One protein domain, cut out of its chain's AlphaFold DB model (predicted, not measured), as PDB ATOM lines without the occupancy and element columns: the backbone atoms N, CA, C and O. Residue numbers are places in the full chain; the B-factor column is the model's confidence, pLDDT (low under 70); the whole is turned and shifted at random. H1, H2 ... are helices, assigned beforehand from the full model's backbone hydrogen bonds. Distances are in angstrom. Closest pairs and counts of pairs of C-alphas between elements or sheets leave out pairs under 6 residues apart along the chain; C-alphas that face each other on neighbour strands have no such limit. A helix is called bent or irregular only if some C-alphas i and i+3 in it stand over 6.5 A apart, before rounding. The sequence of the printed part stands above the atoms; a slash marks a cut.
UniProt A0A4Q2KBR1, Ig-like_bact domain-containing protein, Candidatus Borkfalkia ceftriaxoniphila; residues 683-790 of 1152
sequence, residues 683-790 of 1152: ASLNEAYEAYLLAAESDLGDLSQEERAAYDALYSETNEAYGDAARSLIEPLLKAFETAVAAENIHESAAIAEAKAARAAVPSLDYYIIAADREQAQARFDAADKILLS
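This is residues 683 to 790 of the 1152 residues of the protein "Ig-like_bact domain-containing protein" of Candidatus Borkfalkia ceftriaxoniphila (UniProt A0A4Q2KBR1). One long bent helix, H2, runs along most of a rod; H3 and H4 pack on its second arm, H2b, as a three-helix bundle at one end, and H1 folds back beside the first arm, H2a, with little contact. Residues 697 to 704 link H1 to H2 at the other end of the rod. The printed part has 108 residues with four named helices, in the order H1, H2, H3, H4, and no named strand; the class is all helix. The whole is loose, with a radius of gyration of the C-alphas of 18.2 A and spans of 62 by 23 by 18 A.

By its hydrogen bonds H2 was assigned as one helix, residues 705 to 741, but it is bent: C-alphas 729 and 732 are 6.5 A apart. Its arm H2a, residues 705 to 729, is 36.2 A long and begins with C-alpha 705 at (139.407, 163.878, 105.681). Its arm H2b, residues 732 to 741, is 14.4 A long. H3, residues 749 to 761, is 18.2 A long. H4, residues 771 to 788, is 25.4 A long and ends with C-alpha 788 at (163.379, 123.927, 128.303). H1, residues 683 to 696, is 19.9 A long and begins with C-alpha 683 at (150.912, 130.380, 104.182).

H2 is the hub, touching three other helices, and its arms H2a and H2b stand at a steep tilt of 42 degrees. H2b, H3 and H4 form an up and down bundle, each running against the one before it. H2b and H3 touch as a helical hairpin at a shallow tilt of 24 degrees, opposite ways; their closest C-alphas, of Phe 737 and Ala 758, are 4.7 A apart. H4 touches H2b at a shallow tilt of 29 degrees, the same way, with the C-alphas of Glu 738 and Ala 784 closest at 5.4 A. H3 and H4, also a helical hairpin, touch through residues 785 to 788 of H4 alone, and the closest C-alphas, of Ile 752 and Leu 788, are 7.0 A apart. H1 and H2a, a helical hairpin at a shallow tilt of 27 degrees, only just touch, with 3 pairs of C-alphas within 8 A; the closest, of Leu 685 and Ala 726, are 7.1 A apart. H2a and H4 are near each other, while H1 is apart from H2b, H3 and H4. In H1, H2a, H2b, H3 and H4 every O i to N i+4 pair is within hydrogen-bond range.

The C-alphas of Ser 704 and Glu 748, the two farthest apart, are 62.1 A apart. The printed part has no cut, and its three links are short. The mean pLDDT of the printed part is 84.5; residues 745 to 753, 760, and 789 to 790 are under 70.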
ATOM      1  N   ALA A 683     150.610 129.749 105.468       80.69
ATOM      2  CA  ALA A 683     150.912 130.380 104.182       80.69
ATOM      3  C   ALA A 683     149.877 131.470 103.858       80.69
ATOM      4  O   ALA A 683     150.241 132.582 103.477       80.69
ATOM      5  N   SER A 684     148.604 131.171 104.114       84.69
ATOM      6  CA  SER A 684     147.484 132.110 104.031       84.69
ATOM      7  C   SER A 684     147.643 133.267 105.027       84.69
ATOM      8  O   SER A 684     147.403 134.422 104.678       84.69
ATOM      9  N   LEU A 685     148.109 132.978 106.251       85.00
ATOM     10  CA  LEU A 685     148.417 134.006 107.252       85.00
ATOM     11  C   LEU A 685     149.561 134.921 106.785       85.00
ATOM     12  O   LEU A 685     149.460 136.138 106.928       85.00
ATOM     13  N   ASN A 686     150.613 134.359 106.177       83.12
ATOM     14  CA  ASN A 686     151.725 135.142 105.642       83.12
ATOM     15  C   ASN A 686     151.306 136.044 104.468       83.12
ATOM     16  O   ASN A 686     151.732 137.192 104.421       83.12
ATOM     17  N   GLU A 687     150.460 135.581 103.537       81.25
ATOM     18  CA  GLU A 687     149.988 136.455 102.445       81.25
ATOM     19  C   GLU A 687     149.175 137.649 102.982       81.25
ATOM     20  O   GLU A 687     149.370 138.783 102.537       81.25
ATOM     21  N   ALA A 688     148.323 137.428 103.989       86.06
ATOM     22  CA  ALA A 688     147.606 138.511 104.662       86.06
ATOM     23  C   ALA A 688     148.548 139.455 105.443       86.06
ATOM     24  O   ALA A 688     148.313 140.663 105.471       86.06
ATOM     25  N   TYR A 689     149.632 138.933 106.027       87.25
ATOM     26  CA  TYR A 689     150.642 139.718 106.745       87.25
ATOM     27  C   TYR A 689     151.473 140.629 105.824       87.25
ATOM     28  O   TYR A 689     151.670 141.805 106.128       87.25
ATOM     29  N   GLU A 690     151.901 140.134 104.662       82.62
ATOM     30  CA  GLU A 690     152.575 140.949 103.637       82.62
ATOM     31  C   GLU A 690     151.662 142.093 103.149       82.62
ATOM     32  O   GLU A 690     152.101 143.231 102.975       82.62
ATOM     33  N   ALA A 691     150.358 141.829 102.996       82.75
ATOM     34  CA  ALA A 691     149.381 142.861 102.652       82.75
ATOM     35  C   ALA A 691     149.151 143.879 103.790       82.75
ATOM     36  O   ALA A 691     149.012 145.073 103.512       82.75
ATOM     37  N   TYR A 692     149.173 143.439 105.056       90.19
ATOM     38  CA  TYR A 692     149.164 144.328 106.224       90.19
ATOM     39  C   TYR A 692     150.340 145.311 106.191       90.19
ATOM     40  O   TYR A 692     150.116 146.510 106.348       90.19
ATOM     41  N   LEU A 693     151.570 144.838 105.947       83.25
ATOM     42  CA  LEU A 693     152.763 145.696 105.933       83.25
ATOM     43  C   LEU A 693     152.637 146.821 104.892       83.25
ATOM     44  O   LEU A 693     152.846 147.990 105.215       83.25
ATOM     45  N   LEU A 694     152.182 146.499 103.677       80.12
ATOM     46  CA  LEU A 694     151.943 147.490 102.620       80.12
ATOM     47  C   LEU A 694     150.867 148.525 103.005       80.12
ATOM     48  O   LEU A 694     151.011 149.713 102.707       80.12
ATOM     49  N   ALA A 695     149.799 148.105 103.692       87.00
ATOM     50  CA  ALA A 695     148.754 149.004 104.189       87.00
ATOM     51  C   ALA A 695     149.191 149.826 105.425       87.00
ATOM     52  O   ALA A 695     148.645 150.907 105.666       87.00
ATOM     53  N   ALA A 696     150.170 149.338 106.194       81.50
ATOM     54  CA  ALA A 696     150.729 149.994 107.376       81.50
ATOM     55  C   ALA A 696     151.791 151.056 107.034       81.50
ATOM     56  O   ALA A 696     151.846 152.098 107.688       81.50
ATOM     57  N   GLU A 697     152.615 150.815 106.008       82.56
ATOM     58  CA  GLU A 697     153.673 151.732 105.542       82.56
ATOM     59  C   GLU A 697     153.187 152.787 104.526       82.56
ATOM     60  O   GLU A 697     153.945 153.677 104.139       82.56
ATOM     61  N   SER A 698     151.926 152.707 104.089       83.94
ATOM     62  CA  SER A 698     151.335 153.616 103.098       83.94
ATOM     63  C   SER A 698     151.356 155.091 103.533       83.94
ATOM     64  O   SER A 698     150.954 155.424 104.647       83.94
ATOM     65  N   ASP A 699     151.734 156.001 102.625       85.50
ATOM     66  CA  ASP A 699     151.572 157.444 102.851       85.50
ATOM     67  C   ASP A 699     150.091 157.830 102.733       85.50
ATOM     68  O   ASP A 699     149.450 157.660 101.698       85.50
ATOM     69  N   LEU A 700     149.544 158.358 103.824       89.19
ATOM     70  CA  LEU A 700     148.133 158.708 103.957       89.19
ATOM     71  C   LEU A 700     147.875 160.210 103.712       89.19
ATOM     72  O   LEU A 700     146.773 160.686 103.986       89.19
ATOM     73  N   GLY A 701     148.872 160.961 103.223       88.56
ATOM     74  CA  GLY A 701     148.819 162.415 103.016       88.56
ATOM     75  C   GLY A 701     147.943 162.895 101.853       88.56
ATOM     76  O   GLY A 701     147.410 164.001 101.920       88.56
ATOM     77  N   ASP A 702     147.739 162.075 100.814       89.06
ATOM     78  CA  ASP A 702     146.843 162.399  99.689       89.06
ATOM     79  C   ASP A 702     145.350 162.164 100.005       89.06
ATOM     80  O   ASP A 702     144.479 162.618  99.256       89.06
ATOM     81  N   LEU A 703     145.021 161.464 101.097       92.25
ATOM     82  CA  LEU A 703     143.636 161.182 101.487       92.25
ATOM     83  C   LEU A 703     142.954 162.442 102.037       92.25
ATOM     84  O   LEU A 703     143.436 163.072 102.978       92.25
ATOM     85  N   SER A 704     141.772 162.773 101.509       91.38
ATOM     86  CA  SER A 704     140.915 163.786 102.134       91.38
ATOM     87  C   SER A 704     140.384 163.301 103.492       91.38
ATOM     88  O   SER A 704     140.395 162.107 103.787       91.38
ATOM     89  N   GLN A 705     139.875 164.212 104.328       91.44
ATOM     90  CA  GLN A 705     139.407 163.878 105.681       91.44
ATOM     91  C   GLN A 705     138.322 162.778 105.702       91.44
ATOM     92  O   GLN A 705     138.309 161.954 106.615       91.44
ATOM     93  N   GLU A 706     137.437 162.743 104.701       89.75
ATOM     94  CA  GLU A 706     136.390 161.718 104.576       89.75
ATOM     95  C   GLU A 706     136.970 160.368 104.122       89.75
ATOM     96  O   GLU A 706     136.668 159.330 104.711       89.75
ATOM     97  N   GLU A 707     137.859 160.379 103.124       91.88
ATOM     98  CA  GLU A 707     138.533 159.175 102.618       91.88
ATOM     99  C   GLU A 707     139.447 158.554 103.684       91.88
ATOM    100  O   GLU A 707     139.508 157.333 103.814       91.88
ATOM    101  N   ARG A 708     140.105 159.395 104.492       91.62
ATOM    102  CA  ARG A 708     140.947 158.981 105.615       91.62
ATOM    103  C   ARG A 708     140.129 158.350 106.741       91.62
ATOM    104  O   ARG A 708     140.515 157.300 107.239       91.62
ATOM    105  N   ALA A 709     138.982 158.933 107.097       90.81
ATOM    106  CA  ALA A 709     138.092 158.354 108.104       90.81
ATOM    107  C   ALA A 709     137.531 156.984 107.674       90.81
ATOM    108  O   ALA A 709     137.386 156.094 108.509       90.81
ATOM    109  N   ALA A 710     137.257 156.795 106.377       89.75
ATOM    110  CA  ALA A 710     136.877 155.493 105.825       89.75
ATOM    111  C   ALA A 710     138.046 154.485 105.829       89.75
ATOM    112  O   ALA A 710     137.835 153.317 106.153       89.75
ATOM    113  N   TYR A 711     139.269 154.938 105.519       92.38
ATOM    114  CA  TYR A 711     140.488 154.122 105.587       92.38
ATOM    115  C   TYR A 711     140.753 153.628 107.016       92.38
ATOM    116  O   TYR A 711     140.837 152.425 107.237       92.38
ATOM    117  N   ASP A 712     140.821 154.534 107.998       92.81
ATOM    118  CA  ASP A 712     141.119 154.183 109.395       92.81
ATOM    119  C   ASP A 712     140.067 153.225 109.991       92.81
ATOM    120  O   ASP A 712     140.412 152.335 110.768       92.81
ATOM    121  N   ALA A 713     138.793 153.369 109.603       92.75
ATOM    122  CA  ALA A 713     137.717 152.474 110.029       92.75
ATOM    123  C   ALA A 713     137.904 151.045 109.490       92.75
ATOM    124  O   ALA A 713     137.942 150.099 110.281       92.75
ATOM    125  N   LEU A 714     138.084 150.886 108.171       92.50
ATOM    126  CA  LEU A 714     138.286 149.569 107.558       92.50
ATOM    127  C   LEU A 714     139.621 148.940 107.993       92.50
ATOM    128  O   LEU A 714     139.690 147.732 108.200       92.50
ATOM    129  N   TYR A 715     140.669 149.743 108.198       93.50
ATOM    130  CA  TYR A 715     141.956 149.288 108.730       93.50
ATOM    131  C   TYR A 715     141.812 148.731 110.156       93.50
ATOM    132  O   TYR A 715     142.366 147.676 110.461       93.50
ATOM    133  N   SER A 716     141.018 149.378 111.017       92.81
ATOM    134  CA  SER A 716     140.727 148.870 112.365       92.81
ATOM    135  C   SER A 716     139.951 147.548 112.340       92.81
ATOM    136  O   SER A 716     140.345 146.615 113.032       92.81
ATOM    137  N   GLU A 717     138.889 147.454 111.532       92.56
ATOM    138  CA  GLU A 717     138.077 146.234 111.364       92.56
ATOM    139  C   GLU A 717     138.923 145.064 110.832       92.56
ATOM    140  O   GLU A 717     138.871 143.947 111.344       92.56
ATOM    141  N   THR A 718     139.780 145.346 109.849       94.56
ATOM    142  CA  THR A 718     140.663 144.349 109.232       94.56
ATOM    143  C   THR A 718     141.727 143.837 110.204       94.56
ATOM    144  O   THR A 718     141.981 142.634 110.257       94.56
ATOM    145  N   ASN A 719     142.314 144.720 111.022       94.12
ATOM    146  CA  ASN A 719     143.291 144.327 112.042       94.12
ATOM    147  C   ASN A 719     142.678 143.455 113.150       94.12
ATOM    148  O   ASN A 719     143.375 142.604 113.701       94.12
ATOM    149  N   GLU A 720     141.397 143.651 113.480       91.31
ATOM    150  CA  GLU A 720     140.679 142.804 114.442       91.31
ATOM    151  C   GLU A 720     140.452 141.397 113.860       91.31
ATOM    152  O   GLU A 720     140.828 140.411 114.495       91.31
ATOM    153  N   ALA A 721     139.968 141.300 112.615       90.44
ATOM    154  CA  ALA A 721     139.757 140.027 111.918       90.44
ATOM    155  C   ALA A 721     141.061 139.230 111.697       90.44
ATOM    156  O   ALA A 721     141.136 138.045 112.034       90.44
ATOM    157  N   TYR A 722     142.117 139.883 111.201       94.62
ATOM    158  CA  TYR A 722     143.435 139.263 111.056       94.62
ATOM    159  C   TYR A 722     144.029 138.874 112.425       94.62
ATOM    160  O   TYR A 722     144.611 137.799 112.567       94.62
ATOM    161  N   GLY A 723     143.853 139.708 113.459       91.06
ATOM    162  CA  GLY A 723     144.309 139.414 114.822       91.06
ATOM    163  C   GLY A 723     143.625 138.186 115.434       91.06
ATOM    164  O   GLY A 723     144.284 137.379 116.094       91.06
ATOM    165  N   ASP A 724     142.330 137.999 115.169       90.69
ATOM    166  CA  ASP A 724     141.587 136.785 115.524       90.69
ATOM    167  C   ASP A 724     142.125 135.544 114.797       90.69
ATOM    168  O   ASP A 724     142.326 134.509 115.438       90.69
ATOM    169  N   ALA A 725     142.425 135.641 113.496       90.00
ATOM    170  CA  ALA A 725     143.017 134.544 112.723       90.00
ATOM    171  C   ALA A 725     144.424 134.166 113.224       90.00
ATOM    172  O   ALA A 725     144.698 132.988 113.477       90.00
ATOM    173  N   ALA A 726     145.293 135.158 113.453       90.94
ATOM    174  CA  ALA A 726     146.626 134.959 114.017       90.94
ATOM    175  C   ALA A 726     146.555 134.288 115.401       90.94
ATOM    176  O   ALA A 726     147.227 133.282 115.633       90.94
ATOM    177  N   ARG A 727     145.677 134.763 116.301       92.06
ATOM    178  CA  ARG A 727     145.433 134.096 117.594       92.06
ATOM    179  C   ARG A 727     144.908 132.671 117.410       92.06
ATOM    180  O   ARG A 727     145.379 131.777 118.103       92.06
ATOM    181  N   SER A 728     143.988 132.426 116.476       91.62
ATOM    182  CA  SER A 728     143.411 131.090 116.250       91.62
ATOM    183  C   SER A 728     144.440 130.043 115.800       91.62
ATOM    184  O   SER A 728     144.334 128.887 116.207       91.62
ATOM    185  N   LEU A 729     145.450 130.442 115.016       91.12
ATOM    186  CA  LEU A 729     146.516 129.547 114.553       91.12
ATOM    187  C   LEU A 729     147.686 129.421 115.540       91.12
ATOM    188  O   LEU A 729     148.207 128.323 115.724       91.12
ATOM    189  N   ILE A 730     148.111 130.519 116.173       91.44
ATOM    190  CA  ILE A 730     149.372 130.565 116.936       91.44
ATOM    191  C   ILE A 730     149.171 130.217 118.420       91.44
ATOM    192  O   ILE A 730     150.011 129.528 119.001       91.44
ATOM    193  N   GLU A 731     148.055 130.619 119.041       93.75
ATOM    194  CA  GLU A 731     147.767 130.326 120.458       93.75
ATOM    195  C   GLU A 731     147.753 128.817 120.783       93.75
ATOM    196  O   GLU A 731     148.341 128.442 121.799       93.75
ATOM    197  N   PRO A 732     147.168 127.914 119.963       95.12
ATOM    198  CA  PRO A 732     147.213 126.477 120.241       95.12
ATOM    199  C   PRO A 732     148.634 125.901 120.217       95.12
ATOM    200  O   PRO A 732     148.935 125.001 120.998       95.12
ATOM    201  N   LEU A 733     149.503 126.426 119.346       93.12
ATOM    202  CA  LEU A 733     150.882 125.964 119.162       93.12
ATOM    203  C   LEU A 733     151.776 126.463 120.303       93.12
ATOM    204  O   LEU A 733     152.466 125.668 120.941       93.12
ATOM    205  N   LEU A 734     151.679 127.755 120.640       94.50
ATOM    206  CA  LEU A 734     152.338 128.337 121.812       94.50
ATOM    207  C   LEU A 734     151.919 127.609 123.096       94.50
ATOM    208  O   LEU A 734     152.765 127.253 123.914       94.50
ATOM    209  N   LYS A 735     150.625 127.315 123.247       96.00
ATOM    210  CA  LYS A 735     150.105 126.600 124.413       96.00
ATOM    211  C   LYS A 735     150.504 125.124 124.454       96.00
ATOM    212  O   LYS A 735     150.669 124.580 125.546       96.00
ATOM    213  N   ALA A 736     150.678 124.467 123.307       92.69
ATOM    214  CA  ALA A 736     151.254 123.124 123.256       92.69
ATOM    215  C   ALA A 736     152.705 123.137 123.766       92.69
ATOM    216  O   ALA A 736     153.060 122.310 124.602       92.69
ATOM    217  N   PHE A 737     153.502 124.132 123.358       94.06
ATOM    218  CA  PHE A 737     154.864 124.324 123.860       94.06
ATOM    219  C   PHE A 737     154.899 124.618 125.369       94.06
ATOM    220  O   PHE A 737     155.605 123.922 126.097       94.06
ATOM    221  N   GLU A 738     154.077 125.554 125.864       95.88
ATOM    222  CA  GLU A 738     153.914 125.808 127.307       95.88
ATOM    223  C   GLU A 738     153.532 124.538 128.082       95.88
ATOM    224  O   GLU A 738     154.066 124.289 129.159       95.88
ATOM    225  N   THR A 739     152.612 123.730 127.544       94.69
ATOM    226  CA  THR A 739     152.140 122.499 128.199       94.69
ATOM    227  C   THR A 739     153.241 121.443 128.262       94.69
ATOM    228  O   THR A 739     153.397 120.806 129.300       94.69
ATOM    229  N   ALA A 740     154.027 121.292 127.193       85.00
ATOM    230  CA  ALA A 740     155.133 120.342 127.146       85.00
ATOM    231  C   ALA A 740     156.241 120.703 128.152       85.00
ATOM    232  O   ALA A 740     156.698 119.832 128.885       85.00
ATOM    233  N   VAL A 741     156.624 121.984 128.271       84.38
ATOM    234  CA  VAL A 741     157.645 122.403 129.258       84.38
ATOM    235  C   VAL A 741     157.127 122.496 130.696       84.38
ATOM    236  O   VAL A 741     157.916 122.445 131.635       84.38
ATOM    237  N   ALA A 742     155.814 122.643 130.892       88.38
ATOM    238  CA  ALA A 742     155.185 122.658 132.214       88.38
ATOM    239  C   ALA A 742     154.852 121.253 132.749       88.38
ATOM    240  O   ALA A 742     154.276 121.135 133.833       88.38
ATOM    241  N   ALA A 743     155.181 120.196 132.005       82.38
ATOM    242  CA  ALA A 743     154.971 118.826 132.436       82.38
ATOM    243  C   ALA A 743     155.807 118.521 133.697       82.38
ATOM    244  O   ALA A 743     156.984 118.874 133.773       82.38
ATOM    245  N   GLU A 744     155.224 117.852 134.701       77.12
ATOM    246  CA  GLU A 744     155.937 117.510 135.954       77.12
ATOM    247  C   GLU A 744     157.192 116.657 135.687       77.12
ATOM    248  O   GLU A 744     158.157 116.674 136.452       77.12
ATOM    249  N   ASN A 745     157.182 115.960 134.552       64.19
ATOM    250  CA  ASN A 745     158.230 115.125 134.007       64.19
ATOM    251  C   ASN A 745     159.062 115.820 132.903       64.19
ATOM    252  O   ASN A 745     159.640 115.132 132.082       64.19
ATOM    253  N   ILE A 746     159.182 117.156 132.853       67.88
ATOM    254  CA  ILE A 746     160.019 117.861 131.843       67.88
ATOM    255  C   ILE A 746     161.535 117.570 131.945       67.88
ATOM    256  O   ILE A 746     162.306 117.914 131.057       67.88
ATOM    257  N   HIS A 747     161.972 116.904 133.011       55.97
ATOM    258  CA  HIS A 747     163.314 116.331 133.117       55.97
ATOM    259  C   HIS A 747     163.419 114.947 132.438       55.97
ATOM    260  O   HIS A 747     164.524 114.441 132.266       55.97
ATOM    261  N   GLU A 748     162.295 114.351 132.016       51.06
ATOM    262  CA  GLU A 748     162.262 113.223 131.086       51.06
ATOM    263  C   GLU A 748     162.554 113.719 129.669       51.06
ATOM    264  O   GLU A 748     161.835 114.526 129.079       51.06
ATOM    265  N   SER A 749     163.590 113.145 129.085       49.44
ATOM    266  CA  SER A 749     163.977 113.233 127.679       49.44
ATOM    267  C   SER A 749     162.844 113.162 126.649       49.44
ATOM    268  O   SER A 749     162.881 113.885 125.652       49.44
ATOM    269  N   ALA A 750     161.830 112.321 126.871       51.44
ATOM    270  CA  ALA A 750     160.663 112.211 126.002       51.44
ATOM    271  C   ALA A 750     159.834 113.508 126.015       51.44
ATOM    272  O   ALA A 750     159.473 114.014 124.952       51.44
ATOM    273  N   ALA A 751     159.625 114.099 127.196       63.72
ATOM    274  CA  ALA A 751     158.999 115.411 127.344       63.72
ATOM    275  C   ALA A 751     159.906 116.537 126.815       63.72
ATOM    276  O   ALA A 751     159.409 117.481 126.208       63.72
ATOM    277  N   ILE A 752     161.234 116.422 126.944       61.88
ATOM    278  CA  ILE A 752     162.196 117.348 126.315       61.88
ATOM    279  C   ILE A 752     162.095 117.287 124.778       61.88
ATOM    280  O   ILE A 752     162.155 118.324 124.116       61.88
ATOM    281  N   ALA A 753     161.943 116.100 124.184       58.66
ATOM    282  CA  ALA A 753     161.775 115.922 122.742       58.66
ATOM    283  C   ALA A 753     160.414 116.450 122.252       58.66
ATOM    284  O   ALA A 753     160.363 117.180 121.260       58.66
ATOM    285  N   GLU A 754     159.332 116.164 122.981       71.81
ATOM    286  CA  GLU A 754     157.997 116.713 122.719       71.81
ATOM    287  C   GLU A 754     157.990 118.248 122.839       71.81
ATOM    288  O   GLU A 754     157.485 118.933 121.951       71.81
ATOM    289  N   ALA A 755     158.649 118.810 123.856       76.12
ATOM    290  CA  ALA A 755     158.807 120.252 124.031       76.12
ATOM    291  C   ALA A 755     159.648 120.904 122.923       76.12
ATOM    292  O   ALA A 755     159.285 121.979 122.447       76.12
ATOM    293  N   LYS A 756     160.732 120.262 122.459       71.62
ATOM    294  CA  LYS A 756     161.519 120.724 121.298       71.62
ATOM    295  C   LYS A 756     160.673 120.741 120.018       71.62
ATOM    296  O   LYS A 756     160.713 121.727 119.282       71.62
ATOM    297  N   ALA A 757     159.881 119.695 119.772       70.94
ATOM    298  CA  ALA A 757     158.981 119.625 118.621       70.94
ATOM    299  C   ALA A 757     157.862 120.680 118.701       70.94
ATOM    300  O   ALA A 757     157.611 121.388 117.726       70.94
ATOM    301  N   ALA A 758     157.244 120.849 119.873       80.62
ATOM    302  CA  ALA A 758     156.223 121.864 120.109       80.62
ATOM    303  C   ALA A 758     156.779 123.291 119.953       80.62
ATOM    304  O   ALA A 758     156.145 124.118 119.302       80.62
ATOM    305  N   ARG A 759     157.994 123.567 120.454       82.06
ATOM    306  CA  ARG A 759     158.713 124.837 120.245       82.06
ATOM    307  C   ARG A 759     158.921 125.133 118.761       82.06
ATOM    308  O   ARG A 759     158.674 126.251 118.325       82.06
ATOM    309  N   ALA A 760     159.386 124.144 117.996       69.88
ATOM    310  CA  ALA A 760     159.647 124.283 116.563       69.88
ATOM    311  C   ALA A 760     158.365 124.469 115.730       69.88
ATOM    312  O   ALA A 760     158.429 124.999 114.623       69.88
ATOM    313  N   ALA A 761     157.206 124.065 116.260       80.25
ATOM    314  CA  ALA A 761     155.908 124.292 115.636       80.25
ATOM    315  C   ALA A 761     155.356 125.716 115.854       80.25
ATOM    316  O   ALA A 761     154.414 126.094 115.161       80.25
ATOM    317  N   VAL A 762     155.906 126.518 116.779       84.81
ATOM    318  CA  VAL A 762     155.468 127.910 116.986       84.81
ATOM    319  C   VAL A 762     156.038 128.806 115.869       84.81
ATOM    320  O   VAL A 762     157.260 128.922 115.757       84.81
ATOM    321  N   PRO A 763     155.200 129.454 115.035       79.25
ATOM    322  CA  PRO A 763     155.665 130.382 114.001       79.25
ATOM    323  C   PRO A 763     156.106 131.733 114.593       79.25
ATOM    324  O   PRO A 763     155.928 131.986 115.784       79.25
ATOM    325  N   SER A 764     156.652 132.629 113.757       85.19
ATOM    326  CA  SER A 764     157.076 133.962 114.216       85.19
ATOM    327  C   SER A 764     155.946 134.710 114.931       85.19
ATOM    328  O   SER A 764     154.834 134.840 114.418       85.19
ATOM    329  N   LEU A 765     156.255 135.271 116.098       87.12
ATOM    330  CA  LEU A 765     155.310 136.093 116.848       87.12
ATOM    331  C   LEU A 765     155.088 137.466 116.192       87.12
ATOM    332  O   LEU A 765     154.149 138.167 116.561       87.12
ATOM    333  N   ASP A 766     155.863 137.828 115.162       85.00
ATOM    334  CA  ASP A 766     155.630 139.046 114.381       85.00
ATOM    335  C   ASP A 766     154.301 139.041 113.614       85.00
ATOM    336  O   ASP A 766     153.751 140.116 113.358       85.00
ATOM    337  N   TYR A 767     153.726 137.857 113.355       85.81
ATOM    338  CA  TYR A 767     152.358 137.719 112.851       85.81
ATOM    339  C   TYR A 767     151.308 138.295 113.815       85.81
ATOM    340  O   TYR A 767     150.211 138.618 113.368       85.81
ATOM    341  N   TYR A 768     151.611 138.495 115.104       88.81
ATOM    342  CA  TYR A 768     150.770 139.299 115.994       88.81
ATOM    343  C   TYR A 768     150.990 140.793 115.727       88.81
ATOM    344  O   TYR A 768     151.853 141.438 116.326       88.81
ATOM    345  N   ILE A 769     150.192 141.376 114.832       86.69
ATOM    346  CA  ILE A 769     150.233 142.820 114.519       86.69
ATOM    347  C   ILE A 769     149.756 143.710 115.680       86.69
ATOM    348  O   ILE A 769     150.123 144.880 115.767       86.69
ATOM    349  N   ILE A 770     148.966 143.155 116.604       87.94
ATOM    350  CA  ILE A 770     148.552 143.828 117.838       87.94
ATOM    351  C   ILE A 770     149.711 143.721 118.835       87.94
ATOM    352  O   ILE A 770     149.972 142.649 119.379       87.94
ATOM    353  N   ALA A 771     150.398 144.837 119.097       84.94
ATOM    354  CA  ALA A 771     151.594 144.864 119.949       84.94
ATOM    355  C   ALA A 771     151.366 144.250 121.344       84.94
ATOM    356  O   ALA A 771     152.206 143.495 121.821       84.94
ATOM    357  N   ALA A 772     150.206 144.496 121.964       88.75
ATOM    358  CA  ALA A 772     149.863 143.918 123.265       88.75
ATOM    359  C   ALA A 772     149.697 142.384 123.226       88.75
ATOM    360  O   ALA A 772     150.025 141.715 124.206       88.75
ATOM    361  N   ASP A 773     149.220 141.817 122.113       88.94
ATOM    362  CA  ASP A 773     149.121 140.363 121.933       88.94
ATOM    363  C   ASP A 773     150.521 139.773 121.690       88.94
ATOM    364  O   ASP A 773     150.872 138.761 122.299       88.94
ATOM    365  N   ARG A 774     151.366 140.459 120.897       90.75
ATOM    366  CA  ARG A 774     152.773 140.075 120.670       90.75
ATOM    367  C   ARG A 774     153.587 140.076 121.961       90.75
ATOM    368  O   ARG A 774     154.261 139.093 122.238       90.75
ATOM    369  N   GLU A 775     153.505 141.132 122.771       91.50
ATOM    370  CA  GLU A 775     154.215 141.233 124.056       91.50
ATOM    371  C   GLU A 775     153.807 140.112 125.027       91.50
ATOM    372  O   GLU A 775     154.665 139.512 125.678       91.50
ATOM    373  N   GLN A 776     152.513 139.778 125.093       92.75
ATOM    374  CA  GLN A 776     152.014 138.670 125.915       92.75
ATOM    375  C   GLN A 776     152.473 137.302 125.392       92.75
ATOM    376  O   GLN A 776     152.883 136.454 126.186       92.75
ATOM    377  N   ALA A 777     152.428 137.079 124.076       90.62
ATOM    378  CA  ALA A 777     152.893 135.842 123.457       90.62
ATOM    379  C   ALA A 777     154.413 135.656 123.609       90.62
ATOM    380  O   ALA A 777     154.858 134.562 123.949       90.62
ATOM    381  N   GLN A 778     155.199 136.723 123.436       90.94
ATOM    382  CA  GLN A 778     156.655 136.704 123.590       90.94
ATOM    383  C   GLN A 778     157.048 136.402 125.037       90.94
ATOM    384  O   GLN A 778     157.820 135.482 125.277       90.94
ATOM    385  N   ALA A 779     156.452 137.087 126.019       93.38
ATOM    386  CA  ALA A 779     156.744 136.837 127.432       93.38
ATOM    387  C   ALA A 779     156.407 135.397 127.874       93.38
ATOM    388  O   ALA A 779     157.067 134.854 128.762       93.38
ATOM    389  N   ARG A 780     155.396 134.772 127.253       96.12
ATOM    390  CA  ARG A 780     155.045 133.354 127.446       96.12
ATOM    391  C   ARG A 780     156.042 132.418 126.767       96.12
ATOM    392  O   ARG A 780     156.526 131.492 127.413       96.12
ATOM    393  N   PHE A 781     156.390 132.687 125.509       91.69
ATOM    394  CA  PHE A 781     157.384 131.920 124.760       91.69
ATOM    395  C   PHE A 781     158.751 131.942 125.457       91.69
ATOM    396  O   PHE A 781     159.315 130.885 125.712       91.69
ATOM    397  N   ASP A 782     159.236 133.118 125.861       86.75
ATOM    398  CA  ASP A 782     160.509 133.297 126.568       86.75
ATOM    399  C   ASP A 782     160.522 132.570 127.923       86.75
ATOM    400  O   ASP A 782     161.539 132.004 128.329       86.75
ATOM    401  N   ALA A 783     159.391 132.570 128.640       90.19
ATOM    402  CA  ALA A 783     159.252 131.848 129.900       90.19
ATOM    403  C   ALA A 783     159.262 130.324 129.695       90.19
ATOM    404  O   ALA A 783     159.897 129.619 130.479       90.19
ATOM    405  N   ALA A 784     158.604 129.829 128.645       84.31
ATOM    406  CA  ALA A 784     158.590 128.416 128.284       84.31
ATOM    407  C   ALA A 784     159.971 127.932 127.803       84.31
ATOM    408  O   ALA A 784     160.492 126.930 128.294       84.31
ATOM    409  N   ASP A 785     160.612 128.692 126.914       82.81
ATOM    410  CA  ASP A 785     161.940 128.389 126.378       82.81
ATOM    411  C   ASP A 785     163.001 128.372 127.478       82.81
ATOM    412  O   ASP A 785     163.812 127.455 127.557       82.81
ATOM    413  N   LYS A 786     162.920 129.304 128.432       79.00
ATOM    414  CA  LYS A 786     163.789 129.310 129.612       79.00
ATOM    415  C   LYS A 786     163.657 128.057 130.492       79.00
ATOM    416  O   LYS A 786     164.637 127.698 131.140       79.00
ATOM    417  N   ILE A 787     162.490 127.405 130.532       81.00
ATOM    418  CA  ILE A 787     162.296 126.140 131.266       81.00
ATOM    419  C   ILE A 787     162.901 124.969 130.484       81.00
ATOM    420  O   ILE A 787     163.550 124.113 131.085       81.00
ATOM    421  N   LEU A 788     162.749 124.941 129.156       70.69
ATOM    422  CA  LEU A 788     163.379 123.927 128.303       70.69
ATOM    423  C   LEU A 788     164.915 124.025 128.353       70.69
ATOM    424  O   LEU A 788     165.600 123.017 128.510       70.69
ATOM    425  N   LEU A 789     165.448 125.248 128.301       58.91
ATOM    426  CA  LEU A 789     166.877 125.564 128.401       58.91
ATOM    427  C   LEU A 789     167.486 125.305 129.796       58.91
ATOM    428  O   LEU A 789     168.702 125.397 129.940       58.91
ATOM    429  N   SER A 790     166.682 124.991 130.823       62.09
ATOM    430  CA  SER A 790     167.174 124.670 132.174       62.09
ATOM    431  C   SER A 790     167.204 123.176 132.522       62.09
ATOM    432  O   SER A 790     167.517 122.847 133.664       62.09
TER     433      SER A 790